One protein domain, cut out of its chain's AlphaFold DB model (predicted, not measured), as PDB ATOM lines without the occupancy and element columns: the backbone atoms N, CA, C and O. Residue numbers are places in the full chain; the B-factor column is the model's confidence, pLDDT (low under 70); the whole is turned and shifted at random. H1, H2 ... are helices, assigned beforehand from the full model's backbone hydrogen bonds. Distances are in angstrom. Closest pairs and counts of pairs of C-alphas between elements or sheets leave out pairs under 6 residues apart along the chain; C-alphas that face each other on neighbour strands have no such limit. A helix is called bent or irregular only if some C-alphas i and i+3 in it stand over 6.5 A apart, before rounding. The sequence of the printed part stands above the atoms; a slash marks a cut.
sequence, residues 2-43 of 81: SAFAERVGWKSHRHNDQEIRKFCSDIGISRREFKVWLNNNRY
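What this domain is: This is residues 2 to 43 of the 81 residues of an uncharacterized protein of Vitis vinifera (UniProt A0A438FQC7). Two helices of similar length, H2 and H3, are set about at a right angle, with the first part of H3 beside residues 20 to 24 of H2, and a short helix, H1, lies by the far part of H3, also crosswise to it. The three helix centres make a triangle, and the loop of residues 8 to 15 leads from H1 back to the beginning of H2. The printed part has 42 residues with three named helices, in the order H1, H2, H3, and no named strand; the class is all helix, with 29 residues in the named helices. It is compact, with a radius of gyration of the C-alphas of 9.2 A, and the C-alphas span 25 by 18 by 17 A along their three main axes.

How they stand to each other: H1, residues 2 to 7, is the first helix of the printed part, and it touches no helix. It is near H2, residues 16 to 27, with 5 pairs of C-alphas within 10 A but no pair within 8 A. H1 and H3, residues 31 to 41, are close but not clearly touching, with 1 pair of C-alphas within 8 A. Their closest C-alphas are those of Ala 5 and Leu 38, 6.8 A apart. The lines of H1 and H3 are about perpendicular, at 82 degrees, and their centres are 12.0 A apart. H2 and H3 touch, with 5 pairs of C-alphas within 8 A, and H2 does so with residues 20 to 24 alone. The closest C-alphas of the two are those of Cys 24 and Arg 31, 6.0 A apart. The lines of H2 and H3 are about perpendicular, at 75 degrees, and their centres are 12.3 A apart. In the backbones of H1, H2 and H3 every O i to N i+4 pair is within hydrogen-bond range.

Where its parts are: H1 runs from Ser 2 to Arg 7, 8.7 A from first to last C-alpha. C-alpha 2 is at (20.769, -34.391, -11.974) and C-alpha 7 at (12.262, -36.063, -12.127), and the N-to-C direction of H1 has an x component of -0.94. After residues 8 to 15, H2 runs from Asn 16 to Ile 27, and with 12 residues it is the longest helix; its first and last C-alphas are 16.4 A apart. C-alpha 16 is at (10.385, -43.222, -17.620). After residues 28 to 30, H3 runs from Arg 31 to Asn 41, 11 residues and 15.2 A from first to last C-alpha. The N-to-C direction of H3 has a z component of 0.97, and its last C-alpha, that of Asn 41, is at (24.817, -41.107, -8.655). Residues 42 and 43 follow H3. No helix is bent or irregular.

The domain as a whole: The outline is rounded. The two C-alphas farthest apart are those of Asp 26, in H2, and Tyr 43, the last printed residue, at 26.0 A. The first and last printed C-alphas, those of Ser 2 and Tyr 43, are 12.5 A apart. The printed part runs from residue 2 to residue 43 of a full chain of 81 residues, and it has no cut. The link from H1 to H2, 8 residues, is short, and the link from H2 to H3, 3 residues, is tight; no link is long. The mean pLDDT of the printed part is 77.6. Among the helices the mean pLDDT is 75 in H1, 84 in H2 and 79 in H3. The model's confidence is low, under 70, at residue 2, at residues 11 to 13 in the link from H1 to H2, and at residues 42 to 43 after H3.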
ATOM      1  N   SER A   2      21.346 -34.269 -13.334       68.06
ATOM      2  CA  SER A   2      20.769 -34.391 -11.974       68.06
ATOM      3  C   SER A   2      19.292 -34.009 -11.862       68.06
ATOM      4  O   SER A   2      18.498 -34.838 -11.440       68.06
ATOM      5  N   ALA A   3      18.891 -32.840 -12.372       73.25
ATOM      6  CA  ALA A   3      17.490 -32.403 -12.331       73.25
ATOM      7  C   ALA A   3      16.526 -33.347 -13.084       73.25
ATOM      8  O   ALA A   3      15.391 -33.568 -12.666       73.25
ATOM      9  N   PHE A   4      16.981 -33.948 -14.189       77.50
ATOM     10  CA  PHE A   4      16.193 -34.949 -14.914       77.50
ATOM     11  C   PHE A   4      16.168 -36.284 -14.158       77.50
ATOM     12  O   PHE A   4      15.121 -36.918 -14.088       77.50
ATOM     13  N   ALA A   5      17.282 -36.673 -13.525       76.25
ATOM     14  CA  ALA A   5      17.379 -37.844 -12.650       76.25
ATOM     15  C   ALA A   5      16.393 -37.780 -11.478       76.25
ATOM     16  O   ALA A   5      15.730 -38.769 -11.182       76.25
ATOM     17  N   GLU A   6      16.265 -36.613 -10.849       76.88
ATOM     18  CA  GLU A   6      15.300 -36.357  -9.780       76.88
ATOM     19  C   GLU A   6      13.861 -36.477 -10.282       76.88
ATOM     20  O   GLU A   6      13.045 -37.139  -9.643       76.88
ATOM     21  N   ARG A   7      13.577 -35.950 -11.479       78.31
ATOM     22  CA  ARG A   7      12.262 -36.063 -12.127       78.31
ATOM     23  C   ARG A   7      11.888 -37.504 -12.477       78.31
ATOM     24  O   ARG A   7      10.729 -37.881 -12.337       78.31
ATOM     25  N   VAL A   8      12.855 -38.319 -12.908       77.38
ATOM     26  CA  VAL A   8      12.641 -39.749 -13.207       77.38
ATOM     27  C   VAL A   8      12.860 -40.672 -12.000       77.38
ATOM     28  O   VAL A   8      12.766 -41.891 -12.130       77.38
ATOM     29  N   GLY A   9      13.150 -40.114 -10.820       70.69
ATOM     30  CA  GLY A   9      13.252 -40.843  -9.554       70.69
ATOM     31  C   GLY A   9      14.531 -41.667  -9.358       70.69
ATOM     32  O   GLY A   9      14.507 -42.630  -8.594       70.69
ATOM     33  N   TRP A  10      15.634 -41.342 -10.047       72.88
ATOM     34  CA  TRP A  10      16.943 -42.035 -10.007       72.88
ATOM     35  C   TRP A  10      16.907 -43.540 -10.333       72.88
ATOM     36  O   TRP A  10      17.933 -44.222 -10.331       72.88
ATOM     37  N   LYS A  11      15.728 -44.073 -10.648       67.75
ATOM     38  CA  LYS A  11      15.452 -45.477 -10.913       67.75
ATOM     39  C   LYS A  11      14.937 -45.563 -12.336       67.75
ATOM     40  O   LYS A  11      13.899 -45.002 -12.666       67.75
ATOM     41  N   SER A  12      15.645 -46.291 -13.191       65.62
ATOM     42  CA  SER A  12      15.152 -46.540 -14.542       65.62
ATOM     43  C   SER A  12      13.929 -47.463 -14.473       65.62
ATOM     44  O   SER A  12      14.077 -48.683 -14.379       65.62
ATOM     45  N   HIS A  13      12.732 -46.883 -14.475       69.06
ATOM     46  CA  HIS A  13      11.468 -47.608 -14.548       69.06
ATOM     47  C   HIS A  13      10.996 -47.719 -16.004       69.06
ATOM     48  O   HIS A  13      11.347 -46.880 -16.832       69.06
ATOM     49  N   ARG A  14      10.176 -48.732 -16.329       70.88
ATOM     50  CA  ARG A  14       9.661 -48.929 -17.702       70.88
ATOM     51  C   ARG A  14       8.856 -47.738 -18.236       70.88
ATOM     52  O   ARG A  14       8.804 -47.555 -19.444       70.88
ATOM     53  N   HIS A  15       8.267 -46.936 -17.356       72.31
ATOM     54  CA  HIS A  15       7.486 -45.759 -17.734       72.31
ATOM     55  C   HIS A  15       8.380 -44.576 -18.144       72.31
ATOM     56  O   HIS A  15       8.212 -43.991 -19.208       72.31
ATOM     57  N   ASN A  16       9.424 -44.302 -17.364       77.50
ATOM     58  CA  ASN A  16      10.385 -43.222 -17.620       77.50
ATOM     59  C   ASN A  16      11.365 -43.564 -18.752       77.50
ATOM     60  O   ASN A  16      12.155 -42.742 -19.192       77.50
ATOM     61  N   ASP A  17      11.322 -44.799 -19.228       81.06
ATOM     62  CA  ASP A  17      12.191 -45.371 -20.241       81.06
ATOM     63  C   ASP A  17      12.073 -44.670 -21.607       81.06
ATOM     64  O   ASP A  17      13.074 -44.529 -22.316       81.06
ATOM     65  N   GLN A  18      10.863 -44.215 -21.960       84.81
ATOM     66  CA  GLN A  18      10.618 -43.383 -23.143       84.81
ATOM     67  C   GLN A  18      11.192 -41.976 -22.972       84.81
ATOM     68  O   GLN A  18      11.869 -41.484 -23.874       84.81
ATOM     69  N   GLU A  19      10.979 -41.349 -21.815       84.38
ATOM     70  CA  GLU A  19      11.533 -40.022 -21.530       84.38
ATOM     71  C   GLU A  19      13.060 -40.051 -21.516       84.38
ATOM     72  O   GLU A  19      13.704 -39.205 -22.131       84.38
ATOM     73  N   ILE A  20      13.648 -41.084 -20.905       82.62
ATOM     74  CA  ILE A  20      15.089 -41.328 -20.914       82.62
ATOM     75  C   ILE A  20      15.596 -41.469 -22.347       82.62
ATOM     76  O   ILE A  20      16.624 -40.891 -22.674       82.62
ATOM     77  N   ARG A  21      14.898 -42.211 -23.219       85.00
ATOM     78  CA  ARG A  21      15.287 -42.350 -24.633       85.00
ATOM     79  C   ARG A  21      15.275 -41.007 -25.361       85.00
ATOM     80  O   ARG A  21      16.223 -40.725 -26.084       85.00
ATOM     81  N   LYS A  22      14.242 -40.189 -25.155       85.75
ATOM     82  CA  LYS A  22      14.116 -38.878 -25.801       85.75
ATOM     83  C   LYS A  22      15.197 -37.907 -25.318       85.75
ATOM     84  O   LYS A  22      15.870 -37.302 -26.138       85.75
ATOM     85  N   PHE A  23      15.438 -37.862 -24.009       84.06
ATOM     86  CA  PHE A  23      16.514 -37.082 -23.392       84.06
ATOM     87  C   PHE A  23      17.908 -37.540 -23.853       84.06
ATOM     88  O   PHE A  23      18.752 -36.728 -24.206       84.06
ATOM     89  N   CYS A  24      18.143 -38.852 -23.916       84.19
ATOM     90  CA  CYS A  24      19.389 -39.423 -24.430       84.19
ATOM     91  C   CYS A  24      19.625 -39.058 -25.903       84.19
ATOM     92  O   CYS A  24      20.746 -38.731 -26.275       84.19
ATOM     93  N   SER A  25      18.571 -39.077 -26.725       85.94
ATOM     94  CA  SER A  25      18.637 -38.703 -28.140       85.94
ATOM     95  C   SER A  25      18.904 -37.214 -28.356       85.94
ATOM     96  O   SER A  25      19.593 -36.871 -29.308       85.94
ATOM     97  N   ASP A  26      18.363 -36.351 -27.496       85.69
ATOM     98  CA  ASP A  26      18.543 -34.895 -27.557       85.69
ATOM     99  C   ASP A  26      19.984 -34.483 -27.213       85.69
ATOM    100  O   ASP A  26      20.576 -33.625 -27.858       85.69
ATOM    101  N   ILE A  27      20.588 -35.175 -26.243       81.50
ATOM    102  CA  ILE A  27      21.943 -34.888 -25.745       81.50
ATOM    103  C   ILE A  27      23.009 -35.703 -26.500       81.50
ATOM    104  O   ILE A  27      24.203 -35.447 -26.375       81.50
ATOM    105  N   GLY A  28      22.594 -36.708 -27.277       83.19
ATOM    106  CA  GLY A  28      23.492 -37.603 -28.012       83.19
ATOM    107  C   GLY A  28      24.194 -38.651 -27.142       83.19
ATOM    108  O   GLY A  28      25.222 -39.196 -27.539       83.19
ATOM    109  N   ILE A  29      23.661 -38.959 -25.958       81.69
ATOM    110  CA  ILE A  29      24.218 -39.979 -25.058       81.69
ATOM    111  C   ILE A  29      23.465 -41.300 -25.197       81.69
ATOM    112  O   ILE A  29      22.261 -41.342 -25.437       81.69
ATOM    113  N   SER A  30      24.154 -42.424 -25.008       82.44
ATOM    114  CA  SER A  30      23.495 -43.731 -25.031       82.44
ATOM    115  C   SER A  30      22.638 -43.951 -23.785       82.44
ATOM    116  O   SER A  30      23.006 -43.611 -22.666       82.44
ATOM    117  N   ARG A  31      21.516 -44.655 -23.921       81.75
ATOM    118  CA  ARG A  31      20.703 -45.004 -22.746       81.75
ATOM    119  C   ARG A  31      21.464 -45.836 -21.704       81.75
ATOM    120  O   ARG A  31      21.151 -45.778 -20.516       81.75
ATOM    121  N   ARG A  32      22.434 -46.640 -22.149       80.88
ATOM    122  CA  ARG A  32      23.296 -47.441 -21.270       80.88
ATOM    123  C   ARG A  32      24.133 -46.545 -20.359       80.88
ATOM    124  O   ARG A  32      24.113 -46.745 -19.152       80.88
ATOM    125  N   GLU A  33      24.750 -45.525 -20.941       80.62
ATOM    126  CA  GLU A  33      25.503 -44.474 -20.250       80.62
ATOM    127  C   GLU A  33      24.651 -43.784 -19.199       80.62
ATOM    128  O   GLU A  33      25.004 -43.725 -18.026       80.62
ATOM    129  N   PHE A  34      23.461 -43.345 -19.609       81.06
ATOM    130  CA  PHE A  34      22.552 -42.645 -18.720       81.06
ATOM    131  C   PHE A  34      22.081 -43.529 -17.556       81.06
ATOM    132  O   PHE A  34      21.986 -43.073 -16.420       81.06
ATOM    133  N   LYS A  35      21.839 -44.823 -17.806       77.44
ATOM    134  CA  LYS A  35      21.511 -45.805 -16.760       77.44
ATOM    135  C   LYS A  35      22.661 -46.025 -15.778       77.44
ATOM    136  O   LYS A  35      22.413 -46.095 -14.577       77.44
ATOM    137  N   VAL A  36      23.892 -46.142 -16.274       79.44
ATOM    138  CA  VAL A  36      25.092 -46.275 -15.434       79.44
ATOM    139  C   VAL A  36      25.283 -45.016 -14.594       79.44
ATOM    140  O   VAL A  36      25.479 -45.116 -13.387       79.44
ATOM    141  N   TRP A  37      25.111 -43.838 -15.195       80.94
ATOM    142  CA  TRP A  37      25.160 -42.558 -14.499       80.94
ATOM    143  C   TRP A  37      24.088 -42.461 -13.396       80.94
ATOM    144  O   TRP A  37      24.430 -42.110 -12.267       80.94
ATOM    145  N   LEU A  38      22.838 -42.874 -13.655       81.62
ATOM    146  CA  LEU A  38      21.780 -42.968 -12.632       81.62
ATOM    147  C   LEU A  38      22.192 -43.869 -11.460       81.62
ATOM    148  O   LEU A  38      22.004 -43.504 -10.302       81.62
ATOM    149  N   ASN A  39      22.752 -45.045 -11.759       75.62
ATOM    150  CA  ASN A  39      23.125 -46.027 -10.745       75.62
ATOM    151  C   ASN A  39      24.332 -45.576  -9.909       75.62
ATOM    152  O   ASN A  39      24.351 -45.797  -8.701       75.62
ATOM    153  N   ASN A  40      25.297 -44.902 -10.540       73.44
ATOM    154  CA  ASN A  40      26.479 -44.353  -9.878       73.44
ATOM    155  C   ASN A  40      26.146 -43.143  -8.999       73.44
ATOM    156  O   ASN A  40      26.726 -42.982  -7.932       73.44
ATOM    157  N   ASN A  41      25.182 -42.315  -9.401       71.06
ATOM    158  CA  ASN A  41      24.817 -41.107  -8.655       71.06
ATOM    159  C   ASN A  41      23.686 -41.338  -7.626       71.06
ATOM    160  O   ASN A  41      23.454 -40.485  -6.773       71.06
ATOM    161  N   ARG A  42      23.018 -42.505  -7.634       67.62
ATOM    162  CA  ARG A  42      21.921 -42.874  -6.711       67.62
ATOM    163  C   ARG A  42      22.275 -42.753  -5.221       67.62
ATOM    164  O   ARG A  42      21.383 -42.471  -4.420       67.62
ATOM    165  N   TYR A  43      23.533 -42.999  -4.855       60.22
ATOM    166  CA  TYR A  43      24.005 -43.008  -3.462       60.22
ATOM    167  C   TYR A  43      24.820 -41.758  -3.084       60.22
ATOM    168  O   TYR A  43      25.194 -41.597  -1.931       60.22
TER     169      TYR A  43